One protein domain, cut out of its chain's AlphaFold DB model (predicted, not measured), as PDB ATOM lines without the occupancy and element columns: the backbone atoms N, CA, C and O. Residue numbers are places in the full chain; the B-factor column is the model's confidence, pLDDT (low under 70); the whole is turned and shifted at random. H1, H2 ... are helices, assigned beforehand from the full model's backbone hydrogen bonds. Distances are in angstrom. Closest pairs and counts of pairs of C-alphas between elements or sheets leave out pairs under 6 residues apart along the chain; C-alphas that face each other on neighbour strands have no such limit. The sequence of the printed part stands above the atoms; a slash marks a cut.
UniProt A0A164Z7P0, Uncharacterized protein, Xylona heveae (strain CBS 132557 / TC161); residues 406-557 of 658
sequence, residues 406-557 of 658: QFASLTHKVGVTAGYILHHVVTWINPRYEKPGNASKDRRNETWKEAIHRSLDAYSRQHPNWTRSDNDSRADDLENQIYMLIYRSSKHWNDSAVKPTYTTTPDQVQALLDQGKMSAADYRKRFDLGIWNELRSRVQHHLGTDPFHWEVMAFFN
ATOM      1  N   GLN A 406      11.519 -40.547-108.322       94.06
ATOM      2  CA  GLN A 406      11.006 -39.907-109.536       94.06
ATOM      3  C   GLN A 406       9.928 -40.774-110.194       94.06
ATOM      4  O   GLN A 406       8.851 -40.256-110.475       94.06
ATOM      5  N   PHE A 407      10.159 -42.082-110.360       95.38
ATOM      6  CA  PHE A 407       9.165 -43.015-110.905       95.38
ATOM      7  C   PHE A 407       7.850 -43.004-110.108       95.38
ATOM      8  O   PHE A 407       6.783 -42.778-110.674       95.38
ATOM      9  N   ALA A 408       7.912 -43.151-108.784       94.56
ATOM     10  CA  ALA A 408       6.742 -43.096-107.912       94.56
ATOM     11  C   ALA A 408       6.038 -41.729-107.984       94.56
ATOM     12  O   ALA A 408       4.813 -41.650-108.028       94.56
ATOM     13  N   SER A 409       6.792 -40.627-108.059       93.50
ATOM     14  CA  SER A 409       6.204 -39.300-108.265       93.50
ATOM     15  C   SER A 409       5.480 -39.196-109.615       93.50
ATOM     16  O   SER A 409       4.412 -38.584-109.680       93.50
ATOM     17  N   LEU A 410       6.021 -39.791-110.684       94.12
ATOM     18  CA  LEU A 410       5.362 -39.836-111.991       94.12
ATOM     19  C   LEU A 410       4.039 -40.598-111.915       94.12
ATOM     20  O   LEU A 410       3.032 -40.088-112.402       94.12
ATOM     21  N   THR A 411       3.997 -41.767-111.272       94.19
ATOM     22  CA  THR A 411       2.759 -42.556-111.175       94.19
ATOM     23  C   THR A 411       1.697 -41.866-110.316       94.19
ATOM     24  O   THR A 411       0.533 -41.808-110.714       94.19
ATOM     25  N   HIS A 412       2.083 -41.282-109.177       92.50
ATOM     26  CA  HIS A 412       1.152 -40.649-108.237       92.50
ATOM     27  C   HIS A 412       0.655 -39.267-108.666       92.50
ATOM     28  O   HIS A 412      -0.483 -38.919-108.363       92.50
ATOM     29  N   LYS A 413       1.489 -38.458-109.330       91.19
ATOM     30  CA  LYS A 413       1.120 -37.087-109.717       91.19
ATOM     31  C   LYS A 413       0.676 -37.024-111.168       91.19
ATOM     32  O   LYS A 413      -0.455 -36.652-111.456       91.19
ATOM     33  N   VAL A 414       1.563 -37.407-112.082       94.00
ATOM     34  CA  VAL A 414       1.324 -37.274-113.526       94.00
ATOM     35  C   VAL A 414       0.334 -38.332-113.994       94.00
ATOM     36  O   VAL A 414      -0.634 -37.993-114.662       94.00
ATOM     37  N   GLY A 415       0.521 -39.590-113.586       94.50
ATOM     38  CA  GLY A 415      -0.360 -40.701-113.942       94.50
ATOM     39  C   GLY A 415      -1.794 -40.483-113.475       94.50
ATOM     40  O   GLY A 415      -2.718 -40.614-114.269       94.50
ATOM     41  N   VAL A 416      -1.999 -40.098-112.212       93.31
ATOM     42  CA  VAL A 416      -3.346 -39.829-111.677       93.31
ATOM     43  C   VAL A 416      -4.032 -38.687-112.430       93.31
ATOM     44  O   VAL A 416      -5.173 -38.853-112.857       93.31
ATOM     45  N   THR A 417      -3.345 -37.562-112.645       95.44
ATOM     46  CA  THR A 417      -3.892 -36.431-113.412       95.44
ATOM     47  C   THR A 417      -4.195 -36.819-114.860       95.44
ATOM     48  O   THR A 417      -5.295 -36.553-115.343       95.44
ATOM     49  N   ALA A 418      -3.279 -37.531-115.527       95.56
ATOM     50  CA  ALA A 418      -3.501 -38.076-116.865       95.56
ATOM     51  C   ALA A 418      -4.708 -39.004-116.905       95.56
ATOM     52  O   ALA A 418      -5.515 -38.896-117.815       95.56
ATOM     53  N   GLY A 419      -4.901 -39.838-115.883       94.62
ATOM     54  CA  GLY A 419      -6.040 -40.740-115.815       94.62
ATOM     55  C   GLY A 419      -7.397 -40.034-115.783       94.62
ATOM     56  O   GLY A 419      -8.355 -40.536-116.363       94.62
ATOM     57  N   TYR A 420      -7.493 -38.869-115.140       94.69
ATOM     58  CA  TYR A 420      -8.713 -38.060-115.182       94.69
ATOM     59  C   TYR A 420      -8.885 -37.354-116.525       94.69
ATOM     60  O   TYR A 420      -9.961 -37.405-117.115       94.69
ATOM     61  N   ILE A 421      -7.826 -36.712-117.021       95.00
ATOM     62  CA  ILE A 421      -7.871 -35.940-118.267       95.00
ATOM     63  C   ILE A 421      -8.165 -36.847-119.463       95.00
ATOM     64  O   ILE A 421      -9.038 -36.532-120.264       95.00
ATOM     65  N   LEU A 422      -7.500 -37.999-119.553       95.00
ATOM     66  CA  LEU A 422      -7.725 -38.980-120.612       95.00
ATOM     67  C   LEU A 422      -9.134 -39.572-120.547       95.00
ATOM     68  O   LEU A 422      -9.688 -39.888-121.591       95.00
ATOM     69  N   HIS A 423      -9.753 -39.649-119.364       93.25
ATOM     70  CA  HIS A 423     -11.164 -40.023-119.273       93.25
ATOM     71  C   HIS A 423     -12.055 -39.005-119.994       93.25
ATOM     72  O   HIS A 423     -12.857 -39.405-120.828       93.25
ATOM     73  N   HIS A 424     -11.863 -37.704-119.734       91.06
ATOM     74  CA  HIS A 424     -12.571 -36.646-120.467       91.06
ATOM     75  C   HIS A 424     -12.296 -36.727-121.968       91.06
ATOM     76  O   HIS A 424     -13.238 -36.759-122.746       91.06
ATOM     77  N   VAL A 425     -11.026 -36.838-122.368       91.00
ATOM     78  CA  VAL A 425     -10.637 -36.899-123.787       91.00
ATOM     79  C   VAL A 425     -11.269 -38.090-124.502       91.00
ATOM     80  O   VAL A 425     -11.789 -37.930-125.598       91.00
ATOM     81  N   VAL A 426     -11.273 -39.278-123.900       90.81
ATOM     82  CA  VAL A 426     -11.896 -40.455-124.517       90.81
ATOM     83  C   VAL A 426     -13.406 -40.267-124.664       90.81
ATOM     84  O   VAL A 426     -13.938 -40.615-125.717       90.81
ATOM     85  N   THR A 427     -14.083 -39.674-123.676       87.25
ATOM     86  CA  THR A 427     -15.514 -39.344-123.782       87.25
ATOM     87  C   THR A 427     -15.781 -38.263-124.836       87.25
ATOM     88  O   THR A 427     -16.807 -38.313-125.502       87.25
ATOM     89  N   TRP A 428     -14.845 -37.334-125.061       84.44
ATOM     90  CA  TRP A 428     -14.933 -36.359-126.155       84.44
ATOM     91  C   TRP A 428     -14.777 -36.970-127.547       84.44
ATOM     92  O   TRP A 428     -15.192 -36.345-128.510       84.44
ATOM     93  N   ILE A 429     -14.116 -38.125-127.669       82.88
ATOM     94  CA  ILE A 429     -13.945 -38.848-128.943       82.88
ATOM     95  C   ILE A 429     -15.105 -39.829-129.149       82.88
ATOM     96  O   ILE A 429     -15.558 -40.054-130.267       82.88
ATOM     97  N   ASN A 430     -15.578 -40.443-128.067       83.06
ATOM     98  CA  ASN A 430     -16.683 -41.384-128.080       83.06
ATOM     99  C   ASN A 430     -17.562 -41.163-126.841       83.06
ATOM    100  O   ASN A 430     -17.270 -41.717-125.777       83.06
ATOM    101  N   PRO A 431     -18.675 -40.430-126.987       79.00
ATOM    102  CA  PRO A 431     -19.610 -40.165-125.897       79.00
ATOM    103  C   PRO A 431     -20.218 -41.417-125.255       79.00
ATOM    104  O   PRO A 431     -20.642 -41.391-124.107       79.00
ATOM    105  N   ARG A 432     -20.238 -42.539-125.986       82.38
ATOM    106  CA  ARG A 432     -20.738 -43.835-125.500       82.38
ATOM    107  C   ARG A 432     -19.663 -44.658-124.789       82.38
ATOM    108  O   ARG A 432     -19.879 -45.835-124.502       82.38
ATOM    109  N   TYR A 433     -18.472 -44.100-124.575       86.12
ATOM    110  CA  TYR A 433     -17.424 -44.797-123.853       86.12
ATOM    111  C   TYR A 433     -17.804 -44.943-122.381       86.12
ATOM    112  O   TYR A 433     -17.823 -43.979-121.623       86.12
ATOM    113  N   GLU A 434     -18.006 -46.188-121.968       84.88
ATOM    114  CA  GLU A 434     -18.096 -46.547-120.561       84.88
ATOM    115  C   GLU A 434     -16.757 -47.102-120.080       84.88
ATOM    116  O   GLU A 434     -16.193 -48.051-120.655       84.88
ATOM    117  N   LYS A 435     -16.254 -46.528-118.983       83.25
ATOM    118  CA  LYS A 435     -15.065 -47.035-118.303       83.25
ATOM    119  C   LYS A 435     -15.358 -48.445-117.777       83.25
ATOM    120  O   LYS A 435     -16.306 -48.632-117.014       83.25
ATOM    121  N   PRO A 436     -14.546 -49.458-118.116       83.00
ATOM    122  CA  PRO A 436     -14.898 -50.827-117.786       83.00
ATOM    123  C   PRO A 436     -14.774 -51.062-116.281       83.00
ATOM    124  O   PRO A 436     -13.786 -50.679-115.642       83.00
ATOM    125  N   GLY A 437     -15.774 -51.741-115.723       73.94
ATOM    126  CA  GLY A 437     -15.755 -52.174-114.333       73.94
ATOM    127  C   GLY A 437     -14.681 -53.235-114.064       73.94
ATOM    128  O   GLY A 437     -14.248 -53.965-114.957       73.94
ATOM    129  N   ASN A 438     -14.305 -53.384-112.791       63.72
ATOM    130  CA  ASN A 438     -13.293 -54.352-112.337       63.72
ATOM    131  C   ASN A 438     -13.638 -55.823-112.659       63.72
ATOM    132  O   ASN A 438     -12.762 -56.685-112.605       63.72
ATOM    133  N   ALA A 439     -14.907 -56.119-112.962       60.62
ATOM    134  CA  ALA A 439     -15.394 -57.450-113.322       60.62
ATOM    135  C   ALA A 439     -15.303 -57.763-114.830       60.62
ATOM    136  O   ALA A 439     -15.540 -58.906-115.221       60.62
ATOM    137  N   SER A 440     -14.955 -56.789-115.680       73.00
ATOM    138  CA  SER A 440     -14.826 -57.013-117.124       73.00
ATOM    139  C   SER A 440     -13.659 -57.957-117.418       73.00
ATOM    140  O   SER A 440     -12.509 -57.627-117.137       73.00
ATOM    141  N   LYS A 441     -13.927 -59.137-117.987       72.12
ATOM    142  CA  LYS A 441     -12.866 -60.105-118.314       72.12
ATOM    143  C   LYS A 441     -11.886 -59.548-119.348       72.12
ATOM    144  O   LYS A 441     -10.680 -59.676-119.148       72.12
ATOM    145  N   ASP A 442     -12.411 -58.855-120.355       74.06
ATOM    146  CA  ASP A 442     -11.646 -58.458-121.540       74.06
ATOM    147  C   ASP A 442     -11.096 -57.028-121.445       74.06
ATOM    148  O   ASP A 442     -10.147 -56.683-122.137       74.06
ATOM    149  N   ARG A 443     -11.654 -56.185-120.558       81.38
ATOM    150  CA  ARG A 443     -11.271 -54.764-120.428       81.38
ATOM    151  C   ARG A 443     -10.804 -54.353-119.028       81.38
ATOM    152  O   ARG A 443     -10.550 -53.170-118.788       81.38
ATOM    153  N   ARG A 444     -10.661 -55.290-118.077       81.44
ATOM    154  CA  ARG A 444     -10.194 -54.969-116.705       81.44
ATOM    155  C   ARG A 444      -8.853 -54.234-116.672       81.44
ATOM    156  O   ARG A 444      -8.673 -53.379-115.813       81.44
ATOM    157  N   ASN A 445      -7.960 -54.544-117.610       86.31
ATOM    158  CA  ASN A 445      -6.634 -53.938-117.724       86.31
ATOM    159  C   ASN A 445      -6.550 -52.973-118.916       86.31
ATOM    160  O   ASN A 445      -5.452 -52.672-119.353       86.31
ATOM    161  N   GLU A 446      -7.683 -52.498-119.451       91.81
ATOM    162  CA  GLU A 446      -7.671 -51.554-120.578       91.81
ATOM    163  C   GLU A 446      -6.857 -50.300-120.234       91.81
ATOM    164  O   GLU A 446      -7.109 -49.651-119.206       91.81
ATOM    165  N   THR A 447      -5.899 -49.972-121.099       93.81
ATOM    166  CA  THR A 447      -5.088 -48.750-121.026       93.81
ATOM    167  C   THR A 447      -5.802 -47.577-121.695       93.81
ATOM    168  O   THR A 447      -6.733 -47.763-122.480       93.81
ATOM    169  N   TRP A 448      -5.372 -46.341-121.419       94.50
ATOM    170  CA  TRP A 448      -5.927 -45.186-122.137       94.50
ATOM    171  C   TRP A 448      -5.594 -45.184-123.627       94.50
ATOM    172  O   TRP A 448      -6.441 -44.771-124.409       94.50
ATOM    173  N   LYS A 449      -4.431 -45.709-124.027       94.19
ATOM    174  CA  LYS A 449      -4.097 -45.932-125.439       94.19
ATOM    175  C   LYS A 449      -5.137 -46.820-126.123       94.19
ATOM    176  O   LYS A 449      -5.695 -46.437-127.145       94.19
ATOM    177  N   GLU A 450      -5.458 -47.968-125.530       93.62
ATOM    178  CA  GLU A 450      -6.475 -48.886-126.065       93.62
ATOM    179  C   GLU A 450      -7.882 -48.275-126.084       93.62
ATOM    180  O   GLU A 450      -8.669 -48.567-126.988       93.62
ATOM    181  N   ALA A 451      -8.213 -47.457-125.081       93.69
ATOM    182  CA  ALA A 451      -9.488 -46.751-125.021       93.69
ATOM    183  C   ALA A 451      -9.588 -45.690-126.127       93.69
ATOM    184  O   ALA A 451     -10.600 -45.634-126.822       93.69
ATOM    185  N   ILE A 452      -8.526 -44.901-126.344       92.56
ATOM    186  CA  ILE A 452      -8.437 -43.936-127.446       92.56
ATOM    187  C   ILE A 452      -8.554 -44.664-128.783       92.56
ATOM    188  O   ILE A 452      -9.410 -44.296-129.580       92.56
ATOM    189  N   HIS A 453      -7.765 -45.720-129.006       91.56
ATOM    190  CA  HIS A 453      -7.812 -46.514-130.235       91.56
ATOM    191  C   HIS A 453      -9.237 -46.989-130.541       91.56
ATOM    192  O   HIS A 453      -9.762 -46.764-131.629       91.56
ATOM    193  N   ARG A 454      -9.921 -47.584-129.556       89.69
ATOM    194  CA  ARG A 454     -11.302 -48.057-129.728       89.69
ATOM    195  C   ARG A 454     -12.302 -46.938-129.976       89.69
ATOM    196  O   ARG A 454     -13.252 -47.140-130.732       89.69
ATOM    197  N   SER A 455     -12.114 -45.784-129.348       88.44
ATOM    198  CA  SER A 455     -12.946 -44.610-129.598       88.44
ATOM    199  C   SER A 455     -12.728 -44.057-131.008       88.44
ATOM    200  O   SER A 455     -13.708 -43.771-131.690       88.44
ATOM    201  N   LEU A 456     -11.481 -44.007-131.487       85.38
ATOM    202  CA  LEU A 456     -11.150 -43.642-132.868       85.38
ATOM    203  C   LEU A 456     -11.719 -44.650-133.875       85.38
ATOM    204  O   LEU A 456     -12.259 -44.253-134.903       85.38
ATOM    205  N   ASP A 457     -11.681 -45.949-133.578       85.38
ATOM    206  CA  ASP A 457     -12.286 -46.989-134.417       85.38
ATOM    207  C   ASP A 457     -13.808 -46.865-134.501       85.38
ATOM    208  O   ASP A 457     -14.393 -46.996-135.582       85.38
ATOM    209  N   ALA A 458     -14.466 -46.632-133.362       82.62
ATOM    210  CA  ALA A 458     -15.904 -46.401-133.312       82.62
ATOM    211  C   ALA A 458     -16.279 -45.168-134.142       82.62
ATOM    212  O   ALA A 458     -17.209 -45.238-134.948       82.62
ATOM    213  N   TYR A 459     -15.496 -44.095-134.012       77.38
ATOM    214  CA  TYR A 459     -15.632 -42.880-134.803       77.38
ATOM    215  C   TYR A 459     -15.447 -43.153-136.307       77.38
ATOM    216  O   TYR A 459     -16.325 -42.866-137.116       77.38
ATOM    217  N   SER A 460     -14.380 -43.855-136.693       77.88
ATOM    218  CA  SER A 460     -14.091 -44.232-138.088       77.88
ATOM    219  C   SER A 460     -15.211 -45.028-138.762       77.88
ATOM    220  O   SER A 460     -15.332 -45.044-139.983       77.88
ATOM    221  N   ARG A 461     -15.982 -45.807-137.993       79.62
ATOM    222  CA  ARG A 461     -17.128 -46.568-138.523       79.62
ATOM    223  C   ARG A 461     -18.320 -45.670-138.820       79.62
ATOM    224  O   ARG A 461     -19.076 -45.981-139.732       79.62
ATOM    225  N   GLN A 462     -18.474 -44.592-138.060       73.19
ATOM    226  CA  GLN A 462     -19.528 -43.599-138.245       73.19
ATOM    227  C   GLN A 462     -19.172 -42.591-139.348       73.19
ATOM    228  O   GLN A 462     -20.071 -42.022-139.958       73.19
ATOM    229  N   HIS A 463     -17.878 -42.442-139.666       71.56
ATOM    230  CA  HIS A 463     -17.374 -41.498-140.666       71.56
ATOM    231  C   HIS A 463     -16.520 -42.206-141.740       71.56
ATOM    232  O   HIS A 463     -15.293 -42.194-141.659       71.56
ATOM    233  N   PRO A 464     -17.137 -42.809-142.779       68.19
ATOM    234  CA  PRO A 464     -16.438 -43.603-143.800       68.19
ATOM    235  C   PRO A 464     -15.378 -42.839-144.607       68.19
ATOM    236  O   PRO A 464     -14.458 -43.454-145.143       68.19
ATOM    237  N   ASN A 465     -15.496 -41.509-144.681       66.75
ATOM    238  CA  ASN A 465     -14.538 -40.629-145.357       66.75
ATOM    239  C   ASN A 465     -13.272 -40.369-144.521       66.75
ATOM    240  O   ASN A 465     -12.309 -39.788-145.017       66.75
ATOM    241  N   TRP A 466     -13.264 -40.787-143.253       67.38
ATOM    242  CA  TRP A 466     -12.119 -40.649-142.368       67.38
ATOM    243  C   TRP A 466     -11.145 -41.813-142.601       67.38
ATOM    244  O   TRP A 466     -11.470 -42.984-142.389       67.38
ATOM    245  N   THR A 467      -9.936 -41.506-143.076       60.69
ATOM    246  CA  THR A 467      -8.917 -42.514-143.406       60.69
ATOM    247  C   THR A 467      -8.480 -43.283-142.157       60.69
ATOM    248  O   THR A 467      -7.863 -42.708-141.257       60.69
ATOM    249  N   ARG A 468      -8.765 -44.592-142.145       60.38
ATOM    250  CA  ARG A 468      -8.519 -45.540-141.040       60.38
ATOM    251  C   ARG A 468      -7.060 -45.924-140.791       60.38
ATOM    252  O   ARG A 468      -6.798 -46.610-139.811       60.38
ATOM    253  N   SER A 469      -6.132 -45.605-141.689       56.34
ATOM    254  CA  SER A 469      -4.934 -46.439-141.856       56.34
ATOM    255  C   SER A 469      -3.866 -46.340-140.758       56.34
ATOM    256  O   SER A 469      -2.829 -46.966-140.931       56.34
ATOM    257  N   ASP A 470      -4.092 -45.624-139.647       74.81
ATOM    258  CA  ASP A 470      -3.147 -45.630-138.517       74.81
ATOM    259  C   ASP A 470      -3.744 -45.189-137.158       74.81
ATOM    260  O   ASP A 470      -3.236 -44.289-136.482       74.81
ATOM    261  N   ASN A 471      -4.870 -45.778-136.742       82.06
ATOM    262  CA  ASN A 471      -5.467 -45.448-135.437       82.06
ATOM    263  C   ASN A 471      -4.567 -45.813-134.253       82.06
ATOM    264  O   ASN A 471      -4.624 -45.141-133.225       82.06
ATOM    265  N   ASP A 472      -3.730 -46.841-134.395       84.31
ATOM    266  CA  ASP A 472      -2.806 -47.272-133.346       84.31
ATOM    267  C   ASP A 472      -1.688 -46.251-133.117       84.31
ATOM    268  O   ASP A 472      -1.477 -45.847-131.968       84.31
ATOM    269  N   SER A 473      -1.009 -45.771-134.170       86.19
ATOM    270  CA  SER A 473       0.012 -44.728-133.998       86.19
ATOM    271  C   SER A 473      -0.605 -43.409-133.548       86.19
ATOM    272  O   SER A 473       0.003 -42.698-132.748       86.19
ATOM    273  N   ARG A 474      -1.817 -43.071-134.011       86.88
ATOM    274  CA  ARG A 474      -2.538 -41.874-133.541       86.88
ATOM    275  C   ARG A 474      -2.895 -41.969-132.065       86.88
ATOM    276  O   ARG A 474      -2.723 -40.997-131.337       86.88
ATOM    277  N   ALA A 475      -3.380 -43.123-131.608       91.00
ATOM    278  CA  ALA A 475      -3.706 -43.329-130.203       91.00
ATOM    279  C   ALA A 475      -2.457 -43.238-129.317       91.00
ATOM    280  O   ALA A 475      -2.506 -42.603-128.263       91.00
ATOM    281  N   ASP A 476      -1.346 -43.834-129.761       91.06
ATOM    282  CA  ASP A 476      -0.058 -43.761-129.068       91.06
ATOM    283  C   ASP A 476       0.471 -42.325-128.990       91.06
ATOM    284  O   ASP A 476       0.801 -41.845-127.902       91.06
ATOM    285  N   ASP A 477       0.489 -41.606-130.118       92.12
ATOM    286  CA  ASP A 477       0.979 -40.230-130.157       92.12
ATOM    287  C   ASP A 477       0.062 -39.279-129.380       92.12
ATOM    288  O   ASP A 477       0.553 -38.447-128.619       92.12
ATOM    289  N   LEU A 478      -1.263 -39.431-129.466       92.31
ATOM    290  CA  LEU A 478      -2.198 -38.619-128.687       92.31
ATOM    291  C   LEU A 478      -2.020 -38.851-127.179       92.31
ATOM    292  O   LEU A 478      -1.882 -37.885-126.424       92.31
ATOM    293  N   GLU A 479      -1.974 -40.108-126.723       95.19
ATOM    294  CA  GLU A 479      -1.712 -40.429-125.314       95.19
ATOM    295  C   GLU A 479      -0.358 -39.855-124.867       95.19
ATOM    296  O   GLU A 479      -0.256 -39.258-123.790       95.19
ATOM    297  N   ASN A 480       0.671 -39.964-125.714       94.38
ATOM    298  CA  ASN A 480       2.003 -39.431-125.453       94.38
ATOM    299  C   ASN A 480       2.018 -37.902-125.353       94.38
ATOM    300  O   ASN A 480       2.573 -37.355-124.400       94.38
ATOM    301  N   GLN A 481       1.385 -37.196-126.288       94.88
ATOM    302  CA  GLN A 481       1.306 -35.739-126.277       94.88
ATOM    303  C   GLN A 481       0.551 -35.218-125.053       94.88
ATOM    304  O   GLN A 481       0.989 -34.247-124.432       94.88
ATOM    305  N   ILE A 482      -0.547 -35.875-124.667       95.12
ATOM    306  CA  ILE A 482      -1.310 -35.530-123.459       95.12
ATOM    307  C   ILE A 482      -0.461 -35.786-122.212       95.12
ATOM    308  O   ILE A 482      -0.349 -34.914-121.348       95.12
ATOM    309  N   TYR A 483       0.187 -36.950-122.126       95.56
ATOM    310  CA  TYR A 483       1.085 -37.269-121.021       95.56
ATOM    311  C   TYR A 483       2.214 -36.240-120.894       95.56
ATOM    312  O   TYR A 483       2.466 -35.737-119.799       95.56
ATOM    313  N   MET A 484       2.864 -35.882-122.004       95.06
ATOM    314  CA  MET A 484       3.967 -34.920-122.020       95.06
ATOM    315  C   MET A 484       3.512 -33.502-121.687       95.06
ATOM    316  O   MET A 484       4.235 -32.795-120.977       95.06
ATOM    317  N   LEU A 485       2.316 -33.096-122.131       95.50
ATOM    318  CA  LEU A 485       1.695 -31.848-121.700       95.50
ATOM    319  C   LEU A 485       1.568 -31.844-120.176       95.50
ATOM    320  O   LEU A 485       2.110 -30.951-119.526       95.50
ATOM    321  N   ILE A 486       0.946 -32.870-119.589       95.38
ATOM    322  CA  ILE A 486       0.726 -32.965-118.138       95.38
ATOM    323  C   ILE A 486       2.041 -33.033-117.366       95.38
ATOM    324  O   ILE A 486       2.179 -32.381-116.332       95.38
ATOM    325  N   TYR A 487       3.021 -33.784-117.861       93.88
ATOM    326  CA  TYR A 487       4.340 -33.890-117.250       93.88
ATOM    327  C   TYR A 487       5.033 -32.519-117.170       93.88
ATOM    328  O   TYR A 487       5.425 -32.089-116.081       93.88
ATOM    329  N   ARG A 488       5.111 -31.794-118.296       94.06
ATOM    330  CA  ARG A 488       5.786 -30.484-118.391       94.06
ATOM    331  C   ARG A 488       5.048 -29.377-117.641       94.06
ATOM    332  O   ARG A 488       5.681 -28.503-117.058       94.06
ATOM    333  N   SER A 489       3.720 -29.438-117.612       93.31
ATOM    334  CA  SER A 489       2.851 -28.427-116.996       93.31
ATOM    335  C   SER A 489       2.215 -28.902-115.683       93.31
ATOM    336  O   SER A 489       1.186 -28.386-115.252       93.31
ATOM    337  N   SER A 490       2.834 -29.872-115.000       90.75
ATOM    338  CA  SER A 490       2.247 -30.525-113.817       90.75
ATOM    339  C   SER A 490       1.865 -29.555-112.697       90.75
ATOM    340  O   SER A 490       0.884 -29.790-111.994       90.75
ATOM    341  N   LYS A 491       2.594 -28.444-112.539       90.38
ATOM    342  CA  LYS A 491       2.249 -27.381-111.584       90.38
ATOM    343  C   LYS A 491       0.928 -26.696-111.939       90.38
ATOM    344  O   LYS A 491       0.103 -26.522-111.054       90.38
ATOM    345  N   HIS A 492       0.711 -26.382-113.215       91.81
ATOM    346  CA  HIS A 492      -0.508 -25.727-113.691       91.81
ATOM    347  C   HIS A 492      -1.736 -26.634-113.565       91.81
ATOM    348  O   HIS A 492      -2.786 -26.176-113.142       91.81
ATOM    349  N   TRP A 493      -1.607 -27.935-113.845       92.50
ATOM    350  CA  TRP A 493      -2.718 -28.872-113.628       92.50
ATOM    351  C   TRP A 493      -3.099 -29.011-112.149       92.50
ATOM    352  O   TRP A 493      -4.258 -29.247-111.831       92.50
ATOM    353  N   ASN A 494      -2.147 -28.844-111.232       89.75
ATOM    354  CA  ASN A 494      -2.414 -28.908-109.794       89.75
ATOM    355  C   ASN A 494      -2.855 -27.567-109.182       89.75
ATOM    356  O   ASN A 494      -3.042 -27.506-107.966       89.75
ATOM    357  N   ASP A 495      -3.028 -26.523-109.995       93.12
ATOM    358  CA  ASP A 495      -3.570 -25.234-109.569       93.12
ATOM    359  C   ASP A 495      -5.008 -25.397-109.043       93.12
ATOM    360  O   ASP A 495      -5.783 -26.210-109.558       93.12
ATOM    361  N   SER A 496      -5.377 -24.636-108.010       91.00
ATOM    362  CA  SER A 496      -6.714 -24.684-107.411       91.00
ATOM    363  C   SER A 496      -7.823 -24.291-108.391       91.00
ATOM    364  O   SER A 496      -8.941 -24.780-108.238       91.00
ATOM    365  N   ALA A 497      -7.525 -23.478-109.408       90.12
ATOM    366  CA  ALA A 497      -8.463 -23.125-110.469       90.12
ATOM    367  C   ALA A 497      -8.635 -24.247-111.510       90.12
ATOM    368  O   ALA A 497      -9.724 -24.433-112.051       90.12
ATOM    369  N   VAL A 498      -7.579 -25.022-111.788       92.00
ATOM    370  CA  VAL A 498      -7.588 -26.053-112.840       92.00
ATOM    371  C   VAL A 498      -8.041 -27.401-112.289       92.00
ATOM    372  O   VAL A 498      -8.863 -28.074-112.905       92.00
ATOM    373  N   LYS A 499      -7.549 -27.817-111.121       92.94
ATOM    374  CA  LYS A 499      -7.775 -29.162-110.577       92.94
ATOM    375  C   LYS A 499      -9.252 -29.584-110.501       92.94
ATOM    376  O   LYS A 499      -9.555 -30.682-110.974       92.94
ATOM    377  N   PRO A 500     -10.188 -28.747-110.005       91.94
ATOM    378  CA  PRO A 500     -11.604 -29.110-109.931       91.94
ATOM    379  C   PRO A 500     -12.227 -29.425-111.296       91.94
ATOM    380  O   PRO A 500     -13.182 -30.193-111.381       91.94
ATOM    381  N   THR A 501     -11.675 -28.864-112.377       90.06
ATOM    382  CA  THR A 501     -12.248 -29.006-113.719       90.06
ATOM    383  C   THR A 501     -12.078 -30.419-114.288       90.06
ATOM    384  O   THR A 501     -12.973 -30.893-114.983       90.06
ATOM    385  N   TYR A 502     -10.995 -31.145-113.976       92.06
ATOM    386  CA  TYR A 502     -10.806 -32.524-114.464       92.06
ATOM    387  C   TYR A 502     -11.150 -33.607-113.439       92.06
ATOM    388  O   TYR A 502     -11.386 -34.745-113.840       92.06
ATOM    389  N   THR A 503     -11.164 -33.306-112.136       92.06
ATOM    390  CA  THR A 503     -11.397 -34.333-111.102       92.06
ATOM    391  C   THR A 503     -12.826 -34.860-111.085       92.06
ATOM    392  O   THR A 503     -13.035 -36.013-110.714       92.06
ATOM    393  N   THR A 504     -13.797 -34.045-111.500       89.88
ATOM    394  CA  THR A 504     -15.172 -34.499-111.731       89.88
ATOM    395  C   THR A 504     -15.178 -35.382-112.975       89.88
ATOM    396  O   THR A 504     -14.809 -34.920-114.058       89.88
ATOM    397  N   THR A 505     -15.526 -36.661-112.831       89.00
ATOM    398  CA  THR A 505     -15.493 -37.614-113.951       89.00
ATOM    399  C   THR A 505     -16.570 -37.286-114.986       89.00
ATOM    400  O   THR A 505     -17.588 -36.709-114.613       89.00
ATOM    401  N   PRO A 506     -16.408 -37.676-116.265       87.69
ATOM    402  CA  PRO A 506     -17.448 -37.510-117.280       87.69
ATOM    403  C   PRO A 506     -18.830 -38.004-116.829       87.69
ATOM    404  O   PRO A 506     -19.790 -37.257-116.956       87.69
ATOM    405  N   ASP A 507     -18.919 -39.172-116.181       86.94
ATOM    406  CA  ASP A 507     -20.184 -39.703-115.639       86.94
ATOM    407  C   ASP A 507     -20.824 -38.772-114.592       86.94
ATOM    408  O   ASP A 507     -22.038 -38.586-114.556       86.94
ATOM    409  N   GLN A 508     -20.005 -38.168-113.724       89.44
ATOM    410  CA  GLN A 508     -20.478 -37.212-112.722       89.44
ATOM    411  C   GLN A 508     -20.915 -35.904-113.368       89.44
ATOM    412  O   GLN A 508     -21.906 -35.320-112.942       89.44
ATOM    413  N   VAL A 509     -20.182 -35.438-114.383       86.81
ATOM    414  CA  VAL A 509     -20.579 -34.255-115.143       86.81
ATOM    415  C   VAL A 509     -21.909 -34.517-115.847       86.81
ATOM    416  O   VAL A 509     -22.804 -33.688-115.732       86.81
ATOM    417  N   GLN A 510     -22.079 -35.680-116.482       83.94
ATOM    418  CA  GLN A 510     -23.338 -36.057-117.121       83.94
ATOM    419  C   GLN A 510     -24.494 -36.056-116.120       83.94
ATOM    420  O   GLN A 510     -25.497 -35.390-116.342       83.94
ATOM    421  N   ALA A 511     -24.308 -36.681-114.955       87.31
ATOM    422  CA  ALA A 511     -25.315 -36.671-113.900       87.31
ATOM    423  C   ALA A 511     -25.653 -35.254-113.393       87.31
ATOM    424  O   ALA A 511     -26.783 -35.009-112.975       87.31
ATOM    425  N   LEU A 512     -24.695 -34.320-113.393       86.62
ATOM    426  CA  LEU A 512     -24.943 -32.924-113.017       86.62
ATOM    427  C   LEU A 512     -25.718 -32.157-114.094       86.62
ATOM    428  O   LEU A 512     -26.551 -31.326-113.731       86.62
ATOM    429  N   LEU A 513     -25.471 -32.439-115.375       83.00
ATOM    430  CA  LEU A 513     -26.236 -31.875-116.492       83.00
ATOM    431  C   LEU A 513     -27.673 -32.389-116.478       83.00
ATOM    432  O   LEU A 513     -28.599 -31.588-116.495       83.00
ATOM    433  N   ASP A 514     -27.856 -33.703-116.330       83.56
ATOM    434  CA  ASP A 514     -29.179 -34.336-116.287       83.56
ATOM    435  C   ASP A 514     -30.019 -33.837-115.094       83.56
ATOM    436  O   ASP A 514     -31.245 -33.822-115.136       83.56
ATOM    437  N   GLN A 515     -29.362 -33.401-114.012       88.50
ATOM    438  CA  GLN A 515     -30.003 -32.795-112.838       88.50
ATOM    439  C   GLN A 515     -30.202 -31.272-112.957       88.50
ATOM    440  O   GLN A 515     -30.666 -30.661-111.993       88.50
ATOM    441  N   GLY A 516     -29.786 -30.638-114.059       84.56
ATOM    442  CA  GLY A 516     -29.805 -29.179-114.231       84.56
ATOM    443  C   GLY A 516     -28.899 -28.413-113.254       84.56
ATOM    444  O   GLY A 516     -29.052 -27.209-113.071       84.56
ATOM    445  N   LYS A 517     -27.960 -29.098-112.584       86.94
ATOM    446  CA  LYS A 517     -27.035 -28.515-111.588       86.94
ATOM    447  C   LYS A 517     -25.761 -27.946-112.203       86.94
ATOM    448  O   LYS A 517     -24.974 -27.302-111.514       86.94
ATOM    449  N   MET A 518     -25.531 -28.234-113.473       84.50
ATOM    450  CA  MET A 518     -24.448 -27.699-114.278       84.50
ATOM    451  C   MET A 518     -25.023 -27.409-115.658       84.50
ATOM    452  O   MET A 518     -25.810 -28.206-116.157       84.50
ATOM    453  N   SER A 519     -24.632 -26.295-116.273       81.38
ATOM    454  CA  SER A 519     -24.926 -26.054-117.686       81.38
ATOM    455  C   SER A 519     -23.776 -26.532-118.578       81.38
ATOM    456  O   SER A 519     -22.615 -26.607-118.158       81.38
ATOM    457  N   ALA A 520     -24.068 -26.772-119.855       76.44
ATOM    458  CA  ALA A 520     -23.050 -26.977-120.883       76.44
ATOM    459  C   ALA A 520     -22.019 -25.832-120.917       76.44
ATOM    460  O   ALA A 520     -20.815 -26.054-121.077       76.44
ATOM    461  N   ALA A 521     -22.485 -24.592-120.725       77.75
ATOM    462  CA  ALA A 521     -21.634 -23.411-120.662       77.75
ATOM    463  C   ALA A 521     -20.668 -23.467-119.470       77.75
ATOM    464  O   ALA A 521     -19.491 -23.146-119.631       77.75
ATOM    465  N   ASP A 522     -21.119 -23.940-118.306       81.19
ATOM    466  CA  ASP A 522     -20.262 -24.110-117.130       81.19
ATOM    467  C   ASP A 522     -19.173 -25.159-117.352       81.19
ATOM    468  O   ASP A 522     -18.026 -24.943-116.957       81.19
ATOM    469  N   TYR A 523     -19.487 -26.262-118.039       83.19
ATOM    470  CA  TYR A 523     -18.465 -27.232-118.426       83.19
ATOM    471  C   TYR A 523     -17.423 -26.610-119.369       83.19
ATOM    472  O   TYR A 523     -16.221 -26.843-119.187       83.19
ATOM    473  N   ARG A 524     -17.867 -25.792-120.339       82.25
ATOM    474  CA  ARG A 524     -17.014 -25.135-121.347       82.25
ATOM    475  C   ARG A 524     -16.055 -24.093-120.767       82.25
ATOM    476  O   ARG A 524     -14.976 -23.937-121.333       82.25
ATOM    477  N   LYS A 525     -16.360 -23.476-119.617       84.31
ATOM    478  CA  LYS A 525     -15.462 -22.518-118.926       84.31
ATOM    479  C   LYS A 525     -14.056 -23.069-118.664       84.31
ATOM    480  O   LYS A 525     -13.100 -22.311-118.552       84.31
ATOM    481  N   ARG A 526     -13.878 -24.398-118.608       87.88
ATOM    482  CA  ARG A 526     -12.537 -25.002-118.501       87.88
ATOM    483  C   ARG A 526     -11.622 -24.604-119.659       87.88
ATOM    484  O   ARG A 526     -10.426 -24.477-119.441       87.88
ATOM    485  N   PHE A 527     -12.163 -24.399-120.861       86.50
ATOM    486  CA  PHE A 527     -11.389 -24.059-122.056       86.50
ATOM    487  C   PHE A 527     -10.927 -22.599-122.084       86.50
ATOM    488  O   PHE A 527     -10.043 -22.276-122.875       86.50
ATOM    489  N   ASP A 528     -11.443 -21.753-121.187       85.44
ATOM    490  CA  ASP A 528     -10.916 -20.402-120.955       85.44
ATOM    491  C   ASP A 528      -9.538 -20.461-120.274       85.44
ATOM    492  O   ASP A 528      -8.730 -19.535-120.362       85.44
ATOM    493  N   LEU A 529      -9.227 -21.587-119.624       90.56
ATOM    494  CA  LEU A 529      -7.914 -21.856-119.060       90.56
ATOM    495  C   LEU A 529      -6.976 -22.303-120.187       90.56
ATOM    496  O   LEU A 529      -7.196 -23.333-120.833       90.56
ATOM    497  N   GLY A 530      -5.877 -21.568-120.382       90.56
ATOM    498  CA  GLY A 530      -4.942 -21.797-121.493       90.56
ATOM    499  C   GLY A 530      -4.441 -23.242-121.616       90.56
ATOM    500  O   GLY A 530      -4.259 -23.737-122.724       90.56
ATOM    501  N   ILE A 531      -4.305 -23.956-120.497       92.69
ATOM    502  CA  ILE A 531      -3.842 -25.348-120.471       92.69
ATOM    503  C   ILE A 531      -4.850 -26.351-121.055       92.69
ATOM    504  O   ILE A 531      -4.467 -27.306-121.731       92.69
ATOM    505  N   TRP A 532      -6.145 -26.113-120.848       90.88
ATOM    506  CA  TRP A 532      -7.210 -26.896-121.470       90.88
ATOM    507  C   TRP A 532      -7.355 -26.553-122.943       90.88
ATOM    508  O   TRP A 532      -7.634 -27.442-123.743       90.88
ATOM    509  N   ASN A 533      -7.146 -25.287-123.307       86.69
ATOM    510  CA  ASN A 533      -7.115 -24.888-124.705       86.69
ATOM    511  C   ASN A 533      -5.952 -25.564-125.455       86.69
ATOM    512  O   ASN A 533      -6.152 -26.083-126.547       86.69
ATOM    513  N   GLU A 534      -4.762 -25.644-124.852       91.88
ATOM    514  CA  GLU A 534      -3.635 -26.379-125.437       91.88
ATOM    515  C   GLU A 534      -3.940 -27.879-125.579       91.88
ATOM    516  O   GLU A 534      -3.701 -28.459-126.640       91.88
ATOM    517  N   LEU A 535      -4.515 -28.504-124.542       92.31
ATOM    518  CA  LEU A 535      -4.970 -29.895-124.612       92.31
ATOM    519  C   LEU A 535      -5.969 -30.094-125.761       92.31
ATOM    520  O   LEU A 535      -5.836 -31.036-126.539       92.31
ATOM    521  N   ARG A 536      -6.946 -29.190-125.882       87.44
ATOM    522  CA  ARG A 536      -7.956 -29.203-126.943       87.44
ATOM    523  C   ARG A 536      -7.305 -29.150-128.323       87.44
ATOM    524  O   ARG A 536      -7.636 -29.983-129.160       87.44
ATOM    525  N   SER A 537      -6.356 -28.244-128.546       85.94
ATOM    526  CA  SER A 537      -5.642 -28.128-129.824       85.94
ATOM    527  C   SER A 537      -4.888 -29.409-130.199       85.94
ATOM    528  O   SER A 537      -4.863 -29.789-131.368       85.94
ATOM    529  N   ARG A 538      -4.310 -30.120-129.219       89.38
ATOM    530  CA  ARG A 538      -3.642 -31.416-129.452       89.38
ATOM    531  C   ARG A 538      -4.633 -32.498-129.862       89.38
ATOM    532  O   ARG A 538      -4.380 -33.217-130.820       89.38
ATOM    533  N   VAL A 539      -5.775 -32.587-129.180       87.25
ATOM    534  CA  VAL A 539      -6.847 -33.523-129.557       87.25
ATOM    535  C   VAL A 539      -7.357 -33.207-130.969       87.25
ATOM    536  O   VAL A 539      -7.477 -34.111-131.788       87.25
ATOM    537  N   GLN A 540      -7.571 -31.928-131.295       80.44
ATOM    538  CA  GLN A 540      -8.011 -31.489-132.626       80.44
ATOM    539  C   GLN A 540      -7.027 -31.867-133.735       80.44
ATOM    540  O   GLN A 540      -7.447 -32.340-134.787       80.44
ATOM    541  N   HIS A 541      -5.725 -31.700-133.496       83.69
ATOM    542  CA  HIS A 541      -4.696 -32.076-134.462       83.69
ATOM    543  C   HIS A 541      -4.789 -33.558-134.867       83.69
ATOM    544  O   HIS A 541      -4.603 -33.885-136.035       83.69
ATOM    545  N   HIS A 542      -5.126 -34.430-133.914       80.69
ATOM    546  CA  HIS A 542      -5.232 -35.879-134.119       80.69
ATOM    547  C   HIS A 542      -6.557 -36.343-134.726       80.69
ATOM    548  O   HIS A 542      -6.606 -37.382-135.384       80.69
ATOM    549  N   LEU A 543      -7.628 -35.585-134.508       75.12
ATOM    550  CA  LEU A 543      -8.961 -35.896-135.022       75.12
ATOM    551  C   LEU A 543      -9.193 -35.341-136.440       75.12
ATOM    552  O   LEU A 543      -9.877 -35.971-137.246       75.12
ATOM    553  N   GLY A 544      -8.542 -34.226-136.784       68.50
ATOM    554  CA  GLY A 544      -8.710 -33.521-138.055       68.50
ATOM    555  C   GLY A 544      -9.602 -32.282-137.927       68.50
ATOM    556  O   GLY A 544     -10.248 -32.051-136.907       68.50
ATOM    557  N   THR A 545      -9.616 -31.446-138.968       56.91
ATOM    558  CA  THR A 545     -10.300 -30.137-138.979       56.91
ATOM    559  C   THR A 545     -11.739 -30.186-139.502       56.91
ATOM    560  O   THR A 545     -12.277 -29.139-139.853       56.91
ATOM    561  N   ASP A 546     -12.354 -31.369-139.619       54.84
ATOM    562  CA  ASP A 546     -13.716 -31.475-140.151       54.84
ATOM    563  C   ASP A 546     -14.700 -30.709-139.239       54.84
ATOM    564  O   ASP A 546     -14.745 -30.973-138.031       54.84
ATOM    565  N   PRO A 547     -15.483 -29.754-139.771       43.88
ATOM    566  CA  PRO A 547     -16.484 -29.013-139.017       43.88
ATOM    567  C   PRO A 547     -17.613 -29.871-138.431       43.88
ATOM    568  O   PRO A 547     -18.458 -29.289-137.781       43.88
ATOM    569  N   PHE A 548     -17.663 -31.196-138.589       46.34
ATOM    570  CA  PHE A 548     -18.562 -32.064-137.802       46.34
ATOM    571  C   PHE A 548     -17.952 -32.564-136.477       46.34
ATOM    572  O   PHE A 548     -18.670 -33.026-135.594       46.34
ATOM    573  N   HIS A 549     -16.634 -32.434-136.264       52.66
ATOM    574  CA  HIS A 549     -15.981 -32.946-135.049       52.66
ATOM    575  C   HIS A 549     -16.410 -32.233-133.750       52.66
ATOM    576  O   HIS A 549     -16.200 -32.772-132.659       52.66
ATOM    577  N   TRP A 550     -17.029 -31.046-133.833       49.56
ATOM    578  CA  TRP A 550     -17.561 -30.351-132.654       49.56
ATOM    579  C   TRP A 550     -18.814 -31.027-132.084       49.56
ATOM    580  O   TRP A 550     -19.069 -30.867-130.891       49.56
ATOM    581  N   GLU A 551     -19.527 -31.841-132.873       48.66
ATOM    582  CA  GLU A 551     -20.645 -32.663-132.392       48.66
ATOM    583  C   GLU A 551     -20.176 -33.823-131.488       48.66
ATOM    584  O   GLU A 551     -20.898 -34.305-130.621       48.66
ATOM    585  N   VAL A 552     -18.911 -34.233-131.581       46.09
ATOM    586  CA  VAL A 552     -18.357 -35.274-130.692       46.09
ATOM    587  C   VAL A 552     -18.070 -34.711-129.291       46.09
ATOM    588  O   VAL A 552     -18.300 -35.365-128.276       46.09
ATOM    589  N   MET A 553     -17.693 -33.429-129.224       52.31
ATOM    590  CA  MET A 553     -17.733 -32.628-127.991       52.31
ATOM    591  C   MET A 553     -19.170 -32.214-127.618       52.31
ATOM    592  O   MET A 553     -19.410 -31.807-126.478       52.31
ATOM    593  N   ALA A 554     -20.131 -32.342-128.544       46.72
ATOM    594  CA  ALA A 554     -21.541 -32.055-128.309       46.72
ATOM    595  C   ALA A 554     -22.241 -33.084-127.427       46.72
ATOM    596  O   ALA A 554     -23.406 -32.880-127.131       46.72
ATOM    597  N   PHE A 555     -21.563 -34.077-126.851       46.78
ATOM    598  CA  PHE A 555     -22.112 -34.724-125.652       46.78
ATOM    599  C   PHE A 555     -22.464 -33.693-124.560       46.78
ATOM    600  O   PHE A 555     -23.479 -33.819-123.887       46.78
ATOM    601  N   PHE A 556     -21.695 -32.597-124.476       47.41
ATOM    602  CA  PHE A 556     -22.043 -31.433-123.660       47.41
ATOM    603  C   PHE A 556     -22.933 -30.404-124.373       47.41
ATOM    604  O   PHE A 556     -23.496 -29.561-123.691       47.41
ATOM    605  N   ASN A 557     -23.082 -30.439-125.703       40.56
ATOM    606  CA  ASN A 557     -23.962 -29.514-126.440       40.56
ATOM    607  C   ASN A 557     -25.343 -30.102-126.777       40.56
ATOM    608  O   ASN A 557     -26.214 -29.333-127.149       40.56
TER     609      ASN A 557
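AT A GLANCE: This is residues 406 to 557 of the 658 residues of an uncharacterized protein of Xylona heveae (strain CBS 132557 / TC161) (UniProt A0A164Z7P0). A long, kinked helix, H1, runs through a compact assembly of helices; H3 crosses over it and over H2, and H8 lies side by side with H3 in the opposite direction. H2 runs beside the later part of H1 in nearly the same direction, the chain from H4 through H5 to Pro 506 follows H1 along its length, and H7 meets H8 at a corner. The printed part has 152 residues with eight named helices, H1 to H8 in order, and no named strand: the class is all helix. It is compact, with a radius of gyration of the C-alphas of 15.4 A, and rounded, spanning 42 by 40 by 35 A.

HOW THE PARTS SIT: H1, residues 406 to 429, is the hub, touching five helices, and has a kink of 36 degrees near residue 416. Its residues 419 to 429 touch H2, residues 448 to 462, at a shallow tilt of 13 degrees, the same way; the closest C-alphas, of Val 426 and Ile 452, are 5.7 A apart. H3, residues 471 to 488, touches H1 at a steep tilt of 52 degrees, closest at the C-alphas of Val 414 and Tyr 487, 5.9 A. H3 also touches H2 at a steep tilt of 46 degrees, with the C-alphas of His 453 and Ala 475 closest at 5.2 A. H4, residues 490 to 493, only just touches H1, with 3 pairs of C-alphas within 8 A, the closest being Val 414 and Ser 490, 6.8 A. H5, residues 499 to 503, touches H1, closest at the C-alphas of Ile 421 and Tyr 502, 5.9 A. H6, residues 506 to 514, only just touches H1, with 3 pairs within 8 A, the C-alphas of His 424 and Pro 506 closest at 5.9 A. H7, residues 520 to 528, and H8, residues 530 to 543, touch only at the corner, and only just, with 3 pairs within 8 A; the C-alphas of Phe 527 and Asn 533 are closest at 5.1 A. H8 touches H3 at a shallow tilt of 13 degrees, opposite ways, with the C-alphas of Arg 474 and His 542 closest at 6.6 A. Every O i to N i+4 pair is within hydrogen-bond range in H2, H3, H5, H6 and H8; H1 has 18 of 20, H7 has 2 of 5 beside 6 of 6 O i to N i+3 pairs, and H4 is too short for such a pair.

IN THESE COORDINATES: H1 begins at C-alpha 406, (11.006, -39.907, -109.536), and measures 31.6 A; H2 measures 21.1 A, H3 25.3 A and H8 19.9 A. H8 ends at C-alpha 543, (-8.961, -35.896, -135.022).

THE WHOLE: The C-alphas of Gln 406 and Pro 464 are farthest apart, 44.1 A. The printed part has no cut, and its long link is H1 to H2, residues 430 to 447. The pLDDT is under 70 at residues 438 to 439, 464 to 469 and 544 to 557.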